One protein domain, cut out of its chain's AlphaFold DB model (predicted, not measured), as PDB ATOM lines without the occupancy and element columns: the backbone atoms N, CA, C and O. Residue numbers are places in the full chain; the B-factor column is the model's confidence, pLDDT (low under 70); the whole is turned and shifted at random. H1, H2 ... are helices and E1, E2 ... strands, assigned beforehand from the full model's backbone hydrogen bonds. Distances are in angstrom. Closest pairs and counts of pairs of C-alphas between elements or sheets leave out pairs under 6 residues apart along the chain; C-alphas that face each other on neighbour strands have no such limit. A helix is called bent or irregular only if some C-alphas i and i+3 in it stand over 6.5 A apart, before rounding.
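What this domain is: This is residues 556 to 636 of the 800 residues of the protein "Ptc-related (inferred by orthology to a D. melanogaster protein)" of Anisakis simplex (UniProt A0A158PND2). Two helices, H1 and H3, make an open V whose point is at their first residues; H2 begins in the mouth of this V and packs on H3 at about a right angle, while the short H4 folds round a corner at the end of H3. The single strand E1 lies out to one side, and the loop residues 585 to 590 stick out beyond the end of H1. The printed part has 81 residues, with one named strand followed by four named helices in the order E1, H1, H2, H3, H4; it is mostly helix. It is compact, with a radius of gyration of the C-alphas of 13.3 A, and spans 36 by 26 by 23 A.

How they stand to each other: Start with E1, residues 556 to 561, which pairs with no named strand. Next comes H1, residues 570 to 584; E1 and H1 are apart, and H1 touches no helix. Go on to H2, residues 598 to 608, which is apart from H1. At H3, residues 616 to 628, you reach a helix close to H1 but not clearly touching it: the closest C-alphas, those of Pro 570 and Asp 616, are 7.2 A apart. H1 and H3 run the same way at a steep tilt of 53 degrees. H3 touches H2 with residues 623 to 626 alone, about perpendicular at 86 degrees; the closest C-alphas, those of Met 602 and Phe 626, are 6.4 A apart. H4, residues 633 to 636, touches H3 only at the corner by their link, at residues 626 to 628 of H3, with the C-alphas of Met 627 and Asp 633 closest at 4.8 A. H4 is close to H2 but not clearly touching it; the closest C-alphas, those of Trp 598 and Trp 635, are 5.9 A apart. In H1 and H2 every O i to N i+4 pair is within hydrogen-bond range, in H3 7 of 9 are, and H4 is too short for such a pair.

Where its parts are: Find C-alpha 556 at (3.221, -3.002, 26.293); from there E1 runs 16.4 A. H1 begins at C-alpha 570, (8.398, -5.383, 54.227), and runs 20.8 A. H2 is 15.1 A long and H3 19.1 A. H3 is irregular: C-alphas 617 and 620 are 8.0 A apart, against about 5 A in a regular helix. H4, 5.5 A long, ends at C-alpha 636, (-0.269, -17.754, 38.540).

The domain as a whole: The two C-alphas farthest apart are those of His 588 and Ser 617, at 37.0 A. The printed part has no cut. The link from H1 to H2, residues 585 to 597, is long, and its residues 585 to 590 stand free. The mean pLDDT of the printed part is 84.5, and no printed residue is under 70.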
ATOM      1  N   PRO A 556       3.068  -2.327  25.008       75.12
ATOM      2  CA  PRO A 556       3.221  -3.002  26.293       75.12
ATOM      3  C   PRO A 556       4.646  -3.574  26.428       75.12
ATOM      4  O   PRO A 556       5.202  -4.112  25.475       75.12
ATOM      5  N   LEU A 557       5.226  -3.467  27.618       79.69
ATOM      6  CA  LEU A 557       6.552  -3.946  28.018       79.69
ATOM      7  C   LEU A 557       6.437  -4.905  29.204       79.69
ATOM      8  O   LEU A 557       5.674  -4.730  30.147       79.69
ATOM      9  N   GLN A 558       7.247  -5.942  29.203       82.25
ATOM     10  CA  GLN A 558       7.283  -6.885  30.314       82.25
ATOM     11  C   GLN A 558       8.612  -6.694  31.034       82.25
ATOM     12  O   GLN A 558       9.666  -6.808  30.416       82.25
ATOM     13  N   ILE A 559       8.565  -6.364  32.327       86.06
ATOM     14  CA  ILE A 559       9.744  -6.386  33.193       86.06
ATOM     15  C   ILE A 559       9.832  -7.755  33.821       86.06
ATOM     16  O   ILE A 559       9.004  -8.155  34.629       86.06
ATOM     17  N   VAL A 560      10.925  -8.442  33.574       85.44
ATOM     18  CA  VAL A 560      11.205  -9.665  34.305       85.44
ATOM     19  C   VAL A 560      12.263  -9.396  35.365       85.44
ATOM     20  O   VAL A 560      13.355  -8.922  35.071       85.44
ATOM     21  N   VAL A 561      11.945  -9.730  36.611       88.12
ATOM     22  CA  VAL A 561      12.882  -9.770  37.733       88.12
ATOM     23  C   VAL A 561      13.357 -11.211  37.890       88.12
ATOM     24  O   VAL A 561      12.703 -12.059  38.498       88.12
ATOM     25  N   ASN A 562      14.530 -11.479  37.317       80.62
ATOM     26  CA  ASN A 562      15.122 -12.817  37.276       80.62
ATOM     27  C   ASN A 562      15.561 -13.347  38.657       80.62
ATOM     28  O   ASN A 562      15.655 -14.555  38.838       80.62
ATOM     29  N   ASN A 563      15.860 -12.458  39.614       81.94
ATOM     30  CA  ASN A 563      16.160 -12.837  40.996       81.94
ATOM     31  C   ASN A 563      15.369 -11.977  41.991       81.94
ATOM     32  O   ASN A 563      15.804 -10.906  42.414       81.94
ATOM     33  N   ALA A 564      14.174 -12.449  42.313       84.88
ATOM     34  CA  ALA A 564      13.215 -11.842  43.205       84.88
ATOM     35  C   ALA A 564      13.701 -11.878  44.662       84.88
ATOM     36  O   ALA A 564      14.076 -12.953  45.147       84.88
ATOM     37  N   PRO A 565      13.656 -10.748  45.390       87.25
ATOM     38  CA  PRO A 565      13.924 -10.747  46.819       87.25
ATOM     39  C   PRO A 565      12.791 -11.434  47.601       87.25
ATOM     40  O   PRO A 565      11.711 -11.720  47.077       87.25
ATOM     41  N   ASP A 566      13.042 -11.711  48.878       85.00
ATOM     42  CA  ASP A 566      12.059 -12.341  49.759       85.00
ATOM     43  C   ASP A 566      10.941 -11.356  50.127       85.00
ATOM     44  O   ASP A 566      11.151 -10.407  50.878       85.00
ATOM     45  N   LEU A 567       9.732 -11.601  49.620       88.19
ATOM     46  CA  LEU A 567       8.583 -10.711  49.807       88.19
ATOM     47  C   LEU A 567       7.997 -10.765  51.220       88.19
ATOM     48  O   LEU A 567       7.117  -9.967  51.540       88.19
ATOM     49  N   ARG A 568       8.451 -11.690  52.074       86.25
ATOM     50  CA  ARG A 568       8.093 -11.678  53.500       86.25
ATOM     51  C   ARG A 568       8.685 -10.461  54.203       86.25
ATOM     52  O   ARG A 568       8.118 -10.004  55.191       86.25
ATOM     53  N   ASP A 569       9.795  -9.927  53.692       89.06
ATOM     54  CA  ASP A 569      10.391  -8.707  54.215       89.06
ATOM     55  C   ASP A 569       9.607  -7.469  53.715       89.06
ATOM     56  O   ASP A 569       9.471  -7.254  52.502       89.06
ATOM     57  N   PRO A 570       9.037  -6.639  54.612       87.56
ATOM     58  CA  PRO A 570       8.398  -5.383  54.227       87.56
ATOM     59  C   PRO A 570       9.330  -4.403  53.505       87.56
ATOM     60  O   PRO A 570       8.852  -3.664  52.645       87.56
ATOM     61  N   GLU A 571      10.629  -4.381  53.805       90.19
ATOM     62  CA  GLU A 571      11.564  -3.455  53.153       90.19
ATOM     63  C   GLU A 571      11.836  -3.857  51.698       90.19
ATOM     64  O   GLU A 571      11.818  -3.010  50.803       90.19
ATOM     65  N   GLU A 572      11.961  -5.155  51.416       89.81
ATOM     66  CA  GLU A 572      12.109  -5.648  50.042       89.81
ATOM     67  C   GLU A 572      10.831  -5.435  49.213       89.81
ATOM     68  O   GLU A 572      10.903  -5.054  48.041       89.81
ATOM     69  N   ARG A 573       9.640  -5.560  49.819       90.19
ATOM     70  CA  ARG A 573       8.376  -5.179  49.155       90.19
ATOM     71  C   ARG A 573       8.323  -3.695  48.823       90.19
ATOM     72  O   ARG A 573       7.937  -3.335  47.710       90.19
ATOM     73  N   LYS A 574       8.735  -2.821  49.750       90.88
ATOM     74  CA  LYS A 574       8.839  -1.378  49.478       90.88
ATOM     75  C   LYS A 574       9.799  -1.102  48.328       90.88
ATOM     76  O   LYS A 574       9.493  -0.261  47.489       90.88
ATOM     77  N   ARG A 575      10.918  -1.827  48.247       92.50
ATOM     78  CA  ARG A 575      11.890  -1.700  47.155       92.50
ATOM     79  C   ARG A 575      11.303  -2.101  45.800       92.50
ATOM     80  O   ARG A 575      11.490  -1.366  44.834       92.50
ATOM     81  N   ILE A 576      10.564  -3.211  45.726       91.75
ATOM     82  CA  ILE A 576       9.858  -3.602  44.494       91.75
ATOM     83  C   ILE A 576       8.805  -2.561  44.125       91.75
ATOM     84  O   ILE A 576       8.773  -2.120  42.982       91.75
ATOM     85  N   ASN A 577       7.986  -2.112  45.077       91.69
ATOM     86  CA  ASN A 577       6.967  -1.092  44.817       91.69
ATOM     87  C   ASN A 577       7.584   0.239  44.359       91.69
ATOM     88  O   ASN A 577       7.053   0.877  43.452       91.69
ATOM     89  N   ALA A 578       8.731   0.630  44.920       92.38
ATOM     90  CA  ALA A 578       9.484   1.792  44.463       92.38
ATOM     91  C   ALA A 578       9.976   1.611  43.020       92.38
ATOM     92  O   ALA A 578       9.786   2.505  42.203       92.38
ATOM     93  N   MET A 579      10.529   0.441  42.680       92.50
ATOM     94  CA  MET A 579      10.937   0.111  41.310       92.50
ATOM     95  C   MET A 579       9.751   0.186  40.334       92.50
ATOM     96  O   MET A 579       9.866   0.819  39.286       92.50
ATOM     97  N   VAL A 580       8.605  -0.408  40.691       91.50
ATOM     98  CA  VAL A 580       7.362  -0.361  39.901       91.50
ATOM     99  C   VAL A 580       6.958   1.090  39.627       91.50
ATOM    100  O   VAL A 580       6.730   1.459  38.477       91.50
ATOM    101  N   HIS A 581       6.918   1.914  40.675       91.69
ATOM    102  CA  HIS A 581       6.532   3.320  40.597       91.69
ATOM    103  C   HIS A 581       7.513   4.147  39.754       91.69
ATOM    104  O   HIS A 581       7.095   4.994  38.964       91.69
ATOM    105  N   THR A 582       8.823   3.911  39.891       91.31
ATOM    106  CA  THR A 582       9.847   4.585  39.078       91.31
ATOM    107  C   THR A 582       9.644   4.293  37.600       91.31
ATOM    108  O   THR A 582       9.640   5.218  36.794       91.31
ATOM    109  N   PHE A 583       9.422   3.028  37.246       89.81
ATOM    110  CA  PHE A 583       9.156   2.627  35.872       89.81
ATOM    111  C   PHE A 583       7.852   3.245  35.343       89.81
ATOM    112  O   PHE A 583       7.853   3.880  34.283       89.81
ATOM    113  N   ALA A 584       6.768   3.159  36.116       87.81
ATOM    114  CA  ALA A 584       5.455   3.686  35.756       87.81
ATOM    115  C   ALA A 584       5.431   5.202  35.500       87.81
ATOM    116  O   ALA A 584       4.667   5.654  34.649       87.81
ATOM    117  N   ASN A 585       6.275   5.972  36.196       89.81
ATOM    118  CA  ASN A 585       6.310   7.439  36.140       89.81
ATOM    119  C   ASN A 585       7.509   8.009  35.354       89.81
ATOM    120  O   ASN A 585       7.890   9.166  35.527       89.81
ATOM    121  N   THR A 586       8.113   7.215  34.467       86.94
ATOM    122  CA  THR A 586       9.095   7.725  33.493       86.94
ATOM    123  C   THR A 586       8.445   8.689  32.487       86.94
ATOM    124  O   THR A 586       7.243   8.629  32.237       86.94
ATOM    125  N   ARG A 587       9.243   9.563  31.850       82.31
ATOM    126  CA  ARG A 587       8.781  10.631  30.929       82.31
ATOM    127  C   ARG A 587       7.825  10.164  29.820       82.31
ATOM    128  O   ARG A 587       7.005  10.949  29.355       82.31
ATOM    129  N   HIS A 588       7.968   8.919  29.373       78.19
ATOM    130  CA  HIS A 588       7.189   8.331  28.279       78.19
ATOM    131  C   HIS A 588       6.207   7.245  28.744       78.19
ATOM    132  O   HIS A 588       5.656   6.524  27.915       78.19
ATOM    133  N   SER A 589       5.987   7.128  30.054       80.94
ATOM    134  CA  SER A 589       5.000   6.224  30.641       80.94
ATOM    135  C   SER A 589       3.739   6.977  31.053       80.94
ATOM    136  O   SER A 589       3.719   8.199  31.162       80.94
ATOM    137  N   ILE A 590       2.654   6.233  31.256       78.38
ATOM    138  CA  ILE A 590       1.317   6.799  31.501       78.38
ATOM    139  C   ILE A 590       1.005   6.906  33.006       78.38
ATOM    140  O   ILE A 590      -0.005   7.491  33.378       78.38
ATOM    141  N   GLY A 591       1.869   6.377  33.878       82.38
ATOM    142  CA  GLY A 591       1.697   6.414  35.330       82.38
ATOM    143  C   GLY A 591       1.187   5.103  35.933       82.38
ATOM    144  O   GLY A 591       0.921   4.113  35.239       82.38
ATOM    145  N   ASP A 592       1.035   5.103  37.257       81.69
ATOM    146  CA  ASP A 592       0.725   3.922  38.081       81.69
ATOM    147  C   ASP A 592      -0.631   3.261  37.795       81.69
ATOM    148  O   ASP A 592      -0.846   2.098  38.151       81.69
ATOM    149  N   GLU A 593      -1.551   3.983  37.156       75.31
ATOM    150  CA  GLU A 593      -2.873   3.479  36.748       75.31
ATOM    151  C   GLU A 593      -2.787   2.429  35.641       75.31
ATOM    152  O   GLU A 593      -3.714   1.651  35.409       75.31
ATOM    153  N   SER A 594      -1.656   2.411  34.942       77.00
ATOM    154  CA  SER A 594      -1.432   1.529  33.812       77.00
ATOM    155  C   SER A 594      -0.622   0.278  34.116       77.00
ATOM    156  O   SER A 594      -0.451  -0.568  33.241       77.00
ATOM    157  N   VAL A 595      -0.136   0.167  35.350       84.00
ATOM    158  CA  VAL A 595       0.682  -0.951  35.805       84.00
ATOM    159  C   VAL A 595      -0.192  -2.166  36.073       84.00
ATOM    160  O   VAL A 595      -1.157  -2.099  36.835       84.00
ATOM    161  N   GLN A 596       0.208  -3.301  35.510       82.69
ATOM    162  CA  GLN A 596      -0.356  -4.610  35.815       82.69
ATOM    163  C   GLN A 596       0.622  -5.385  36.701       82.69
ATOM    164  O   GLN A 596       1.659  -5.855  36.238       82.69
ATOM    165  N   PHE A 597       0.304  -5.499  37.993       87.56
ATOM    166  CA  PHE A 597       1.176  -6.150  38.967       87.56
ATOM    167  C   PHE A 597       0.373  -6.983  39.967       87.56
ATOM    168  O   PHE A 597      -0.449  -6.447  40.713       87.56
ATOM    169  N   TRP A 598       0.636  -8.294  39.999       87.31
ATOM    170  CA  TRP A 598      -0.132  -9.257  40.794       87.31
ATOM    171  C   TRP A 598      -0.151  -8.924  42.289       87.31
ATOM    172  O   TRP A 598      -1.181  -9.098  42.931       87.31
ATOM    173  N   LEU A 599       0.955  -8.411  42.845       88.31
ATOM    174  CA  LEU A 599       1.053  -8.099  44.274       88.31
ATOM    175  C   LEU A 599       0.103  -6.955  44.656       88.31
ATOM    176  O   LEU A 599      -0.592  -7.043  45.664       88.31
ATOM    177  N   LYS A 600       0.006  -5.923  43.807       87.06
ATOM    178  CA  LYS A 600      -0.915  -4.792  43.996       87.06
ATOM    179  C   LYS A 600      -2.374  -5.242  43.889       87.06
ATOM    180  O   LYS A 600      -3.201  -4.838  44.701       87.06
ATOM    181  N   GLU A 601      -2.698  -6.097  42.919       85.38
ATOM    182  CA  GLU A 601      -4.060  -6.634  42.766       85.38
ATOM    183  C   GLU A 601      -4.435  -7.581  43.921       85.38
ATOM    184  O   GLU A 601      -5.564  -7.535  44.406       85.38
ATOM    185  N   MET A 602      -3.483  -8.364  44.437       88.44
ATOM    186  CA  MET A 602      -3.667  -9.194  45.628       88.44
ATOM    187  C   MET A 602      -3.960  -8.345  46.873       88.44
ATOM    188  O   MET A 602      -4.903  -8.637  47.606       88.44
ATOM    189  N   GLU A 603      -3.188  -7.280  47.109       87.38
ATOM    190  CA  GLU A 603      -3.420  -6.345  48.219       87.38
ATOM    191  C   GLU A 603      -4.812  -5.705  48.140       87.38
ATOM    192  O   GLU A 603      -5.526  -5.636  49.143       87.38
ATOM    193  N   ILE A 604      -5.229  -5.293  46.939       84.19
ATOM    194  CA  ILE A 604      -6.569  -4.749  46.686       84.19
ATOM    195  C   ILE A 604      -7.644  -5.802  46.970       84.19
ATOM    196  O   ILE A 604      -8.637  -5.481  47.620       84.19
ATOM    197  N   TYR A 605      -7.452  -7.043  46.525       84.75
ATOM    198  CA  TYR A 605      -8.397  -8.141  46.730       84.75
ATOM    199  C   TYR A 605      -8.618  -8.443  48.219       84.75
ATOM    200  O   TYR A 605      -9.756  -8.433  48.692       84.75
ATOM    201  N   PHE A 606      -7.544  -8.636  48.992       86.69
ATOM    202  CA  PHE A 606      -7.669  -8.917  50.426       86.69
ATOM    203  C   PHE A 606      -8.264  -7.739  51.200       86.69
ATOM    204  O   PHE A 606      -9.110  -7.948  52.069       86.69
ATOM    205  N   LYS A 607      -7.893  -6.503  50.849       86.50
ATOM    206  CA  LYS A 607      -8.394  -5.306  51.527       86.50
ATOM    207  C   LYS A 607      -9.854  -5.000  51.199       86.50
ATOM    208  O   LYS A 607     -10.631  -4.716  52.106       86.50
ATOM    209  N   ASN A 608     -10.230  -5.037  49.921       82.38
ATOM    210  CA  ASN A 608     -11.549  -4.586  49.475       82.38
ATOM    211  C   ASN A 608     -12.603  -5.695  49.517       82.38
ATOM    212  O   ASN A 608     -13.747  -5.407  49.857       82.38
ATOM    213  N   GLU A 609     -12.250  -6.938  49.176       79.56
ATOM    214  CA  GLU A 609     -13.227  -8.036  49.145       79.56
ATOM    215  C   GLU A 609     -13.287  -8.806  50.460       79.56
ATOM    216  O   GLU A 609     -14.373  -9.140  50.929       79.56
ATOM    217  N   LEU A 610     -12.129  -9.072  51.072       81.88
ATOM    218  CA  LEU A 610     -12.042  -9.881  52.291       81.88
ATOM    219  C   LEU A 610     -11.917  -9.044  53.573       81.88
ATOM    220  O   LEU A 610     -12.051  -9.597  54.660       81.88
ATOM    221  N   SER A 611     -11.707  -7.723  53.466       84.19
ATOM    222  CA  SER A 611     -11.466  -6.825  54.611       84.19
ATOM    223  C   SER A 611     -10.348  -7.323  55.545       84.19
ATOM    224  O   SER A 611     -10.447  -7.211  56.765       84.19
ATOM    225  N   MET A 612      -9.293  -7.903  54.965       84.56
ATOM    226  CA  MET A 612      -8.135  -8.461  55.667       84.56
ATOM    227  C   MET A 612      -6.852  -7.709  55.300       84.56
ATOM    228  O   MET A 612      -6.612  -7.417  54.128       84.56
ATOM    229  N   ASP A 613      -6.002  -7.461  56.296       83.06
ATOM    230  CA  ASP A 613      -4.654  -6.926  56.090       83.06
ATOM    231  C   ASP A 613      -3.654  -8.035  55.719       83.06
ATOM    232  O   ASP A 613      -3.840  -9.213  56.039       83.06
ATOM    233  N   ILE A 614      -2.566  -7.654  55.042       83.88
ATOM    234  CA  ILE A 614      -1.502  -8.584  54.644       83.88
ATOM    235  C   ILE A 614      -0.695  -9.032  55.866       83.88
ATOM    236  O   ILE A 614      -0.192  -8.210  56.631       83.88
ATOM    237  N   VAL A 615      -0.520 -10.348  56.007       85.00
ATOM    238  CA  VAL A 615       0.321 -10.956  57.044       85.00
ATOM    239  C   VAL A 615       1.669 -11.350  56.443       85.00
ATOM    240  O   VAL A 615       1.754 -12.284  55.648       85.00
ATOM    241  N   ASP A 616       2.733 -10.667  56.862       84.44
ATOM    242  CA  ASP A 616       4.086 -10.778  56.291       84.44
ATOM    243  C   ASP A 616       4.620 -12.214  56.223       84.44
ATOM    244  O   ASP A 616       5.112 -12.662  55.188       84.44
ATOM    245  N   SER A 617       4.470 -12.980  57.305       80.25
ATOM    246  CA  SER A 617       4.942 -14.367  57.374       80.25
ATOM    247  C   SER A 617       4.147 -15.333  56.491       80.25
ATOM    248  O   SER A 617       4.669 -16.386  56.123       80.25
ATOM    249  N   ALA A 618       2.907 -14.980  56.141       83.81
ATOM    250  CA  ALA A 618       1.981 -15.810  55.375       83.81
ATOM    251  C   ALA A 618       1.780 -15.314  53.935       83.81
ATOM    252  O   ALA A 618       0.957 -15.881  53.218       83.81
ATOM    253  N   ILE A 619       2.528 -14.299  53.487       86.31
ATOM    254  CA  ILE A 619       2.291 -13.629  52.203       86.31
ATOM    255  C   ILE A 619       2.282 -14.590  51.010       86.31
ATOM    256  O   ILE A 619       1.439 -14.464  50.132       86.31
ATOM    257  N   TYR A 620       3.159 -15.596  51.005       84.06
ATOM    258  CA  TYR A 620       3.200 -16.598  49.939       84.06
ATOM    259  C   TYR A 620       1.985 -17.534  49.970       84.06
ATOM    260  O   TYR A 620       1.459 -17.867  48.916       84.06
ATOM    261  N   GLY A 621       1.478 -17.881  51.158       81.69
ATOM    262  CA  GLY A 621       0.224 -18.631  51.288       81.69
ATOM    263  C   GLY A 621      -0.997 -17.795  50.891       81.69
ATOM    264  O   GLY A 621      -1.926 -18.305  50.267       81.69
ATOM    265  N   MET A 622      -0.984 -16.491  51.187       85.38
ATOM    266  CA  MET A 622      -2.010 -15.548  50.723       85.38
ATOM    267  C   MET A 622      -1.970 -15.376  49.198       85.38
ATOM    268  O   MET A 622      -3.024 -15.343  48.567       85.38
ATOM    269  N   ALA A 623      -0.774 -15.314  48.606       85.38
ATOM    270  CA  ALA A 623      -0.575 -15.243  47.161       85.38
ATOM    271  C   ALA A 623      -1.055 -16.515  46.458       85.38
ATOM    272  O   ALA A 623      -1.783 -16.421  45.474       85.38
ATOM    273  N   GLU A 624      -0.728 -17.693  46.993       83.50
ATOM    274  CA  GLU A 624      -1.216 -18.975  46.473       83.50
ATOM    275  C   GLU A 624      -2.749 -19.051  46.531       83.50
ATOM    276  O   GLU A 624      -3.391 -19.405  45.543       83.50
ATOM    277  N   HIS A 625      -3.359 -18.614  47.640       84.94
ATOM    278  CA  HIS A 625      -4.815 -18.520  47.750       84.94
ATOM    279  C   HIS A 625      -5.412 -17.547  46.720       84.94
ATOM    280  O   HIS A 625      -6.351 -17.907  46.010       84.94
ATOM    281  N   PHE A 626      -4.855 -16.337  46.595       85.62
ATOM    282  CA  PHE A 626      -5.293 -15.343  45.612       85.62
ATOM    283  C   PHE A 626      -5.220 -15.889  44.183       85.62
ATOM    284  O   PHE A 626      -6.193 -15.772  43.447       85.62
ATOM    285  N   MET A 627      -4.112 -16.532  43.816       85.06
ATOM    286  CA  MET A 627      -3.899 -17.113  42.488       85.06
ATOM    287  C   MET A 627      -4.745 -18.368  42.236       85.06
ATOM    288  O   MET A 627      -5.032 -18.691  41.087       85.06
ATOM    289  N   SER A 628      -5.172 -19.076  43.286       81.00
ATOM    290  CA  SER A 628      -6.088 -20.218  43.163       81.00
ATOM    291  C   SER A 628      -7.531 -19.801  42.854       81.00
ATOM    292  O   SER A 628      -8.328 -20.612  42.372       81.00
ATOM    293  N   ALA A 629      -7.886 -18.535  43.104       79.94
ATOM    294  CA  ALA A 629      -9.208 -18.013  42.800       79.94
ATOM    295  C   ALA A 629      -9.418 -17.926  41.281       79.94
ATOM    296  O   ALA A 629      -8.605 -17.364  40.553       79.94
ATOM    297  N   LYS A 630     -10.565 -18.422  40.799       73.62
ATOM    298  CA  LYS A 630     -10.880 -18.514  39.361       73.62
ATOM    299  C   LYS A 630     -10.816 -17.173  38.609       73.62
ATOM    300  O   LYS A 630     -10.598 -17.179  37.408       73.62
ATOM    301  N   SER A 631     -11.041 -16.040  39.276       72.06
ATOM    302  CA  SER A 631     -10.949 -14.709  38.654       72.06
ATOM    303  C   SER A 631      -9.513 -14.194  38.507       72.06
ATOM    304  O   SER A 631      -9.278 -13.285  37.718       72.06
ATOM    305  N   ASN A 632      -8.565 -14.758  39.261       80.00
ATOM    306  CA  ASN A 632      -7.204 -14.240  39.435       80.00
ATOM    307  C   ASN A 632      -6.140 -15.248  38.974       80.00
ATOM    308  O   ASN A 632      -4.939 -15.017  39.124       80.00
ATOM    309  N   ASP A 633      -6.575 -16.368  38.405       72.12
ATOM    310  CA  ASP A 633      -5.723 -17.482  38.016       72.12
ATOM    311  C   ASP A 633      -4.727 -17.109  36.905       72.12
ATOM    312  O   ASP A 633      -3.649 -17.697  36.824       72.12
ATOM    313  N   ILE A 634      -5.023 -16.059  36.133       77.12
ATOM    314  CA  ILE A 634      -4.104 -15.421  35.181       77.12
ATOM    315  C   ILE A 634      -2.764 -15.023  35.813       77.12
ATOM    316  O   ILE A 634      -1.738 -15.077  35.145       77.12
ATOM    317  N   TRP A 635      -2.726 -14.640  37.092       82.31
ATOM    318  CA  TRP A 635      -1.498 -14.182  37.754       82.31
ATOM    319  C   TRP A 635      -0.575 -15.335  38.163       82.31
ATOM    320  O   TRP A 635       0.600 -15.102  38.428       82.31
ATOM    321  N   SER A 636      -1.076 -16.576  38.182       77.75
ATOM    322  CA  SER A 636      -0.269 -17.754  38.540       77.75
ATOM    323  C   SER A 636       0.853 -18.051  37.546       77.75
ATOM    324  O   SER A 636       1.871 -18.608  37.939       77.75
TER     325      SER A 636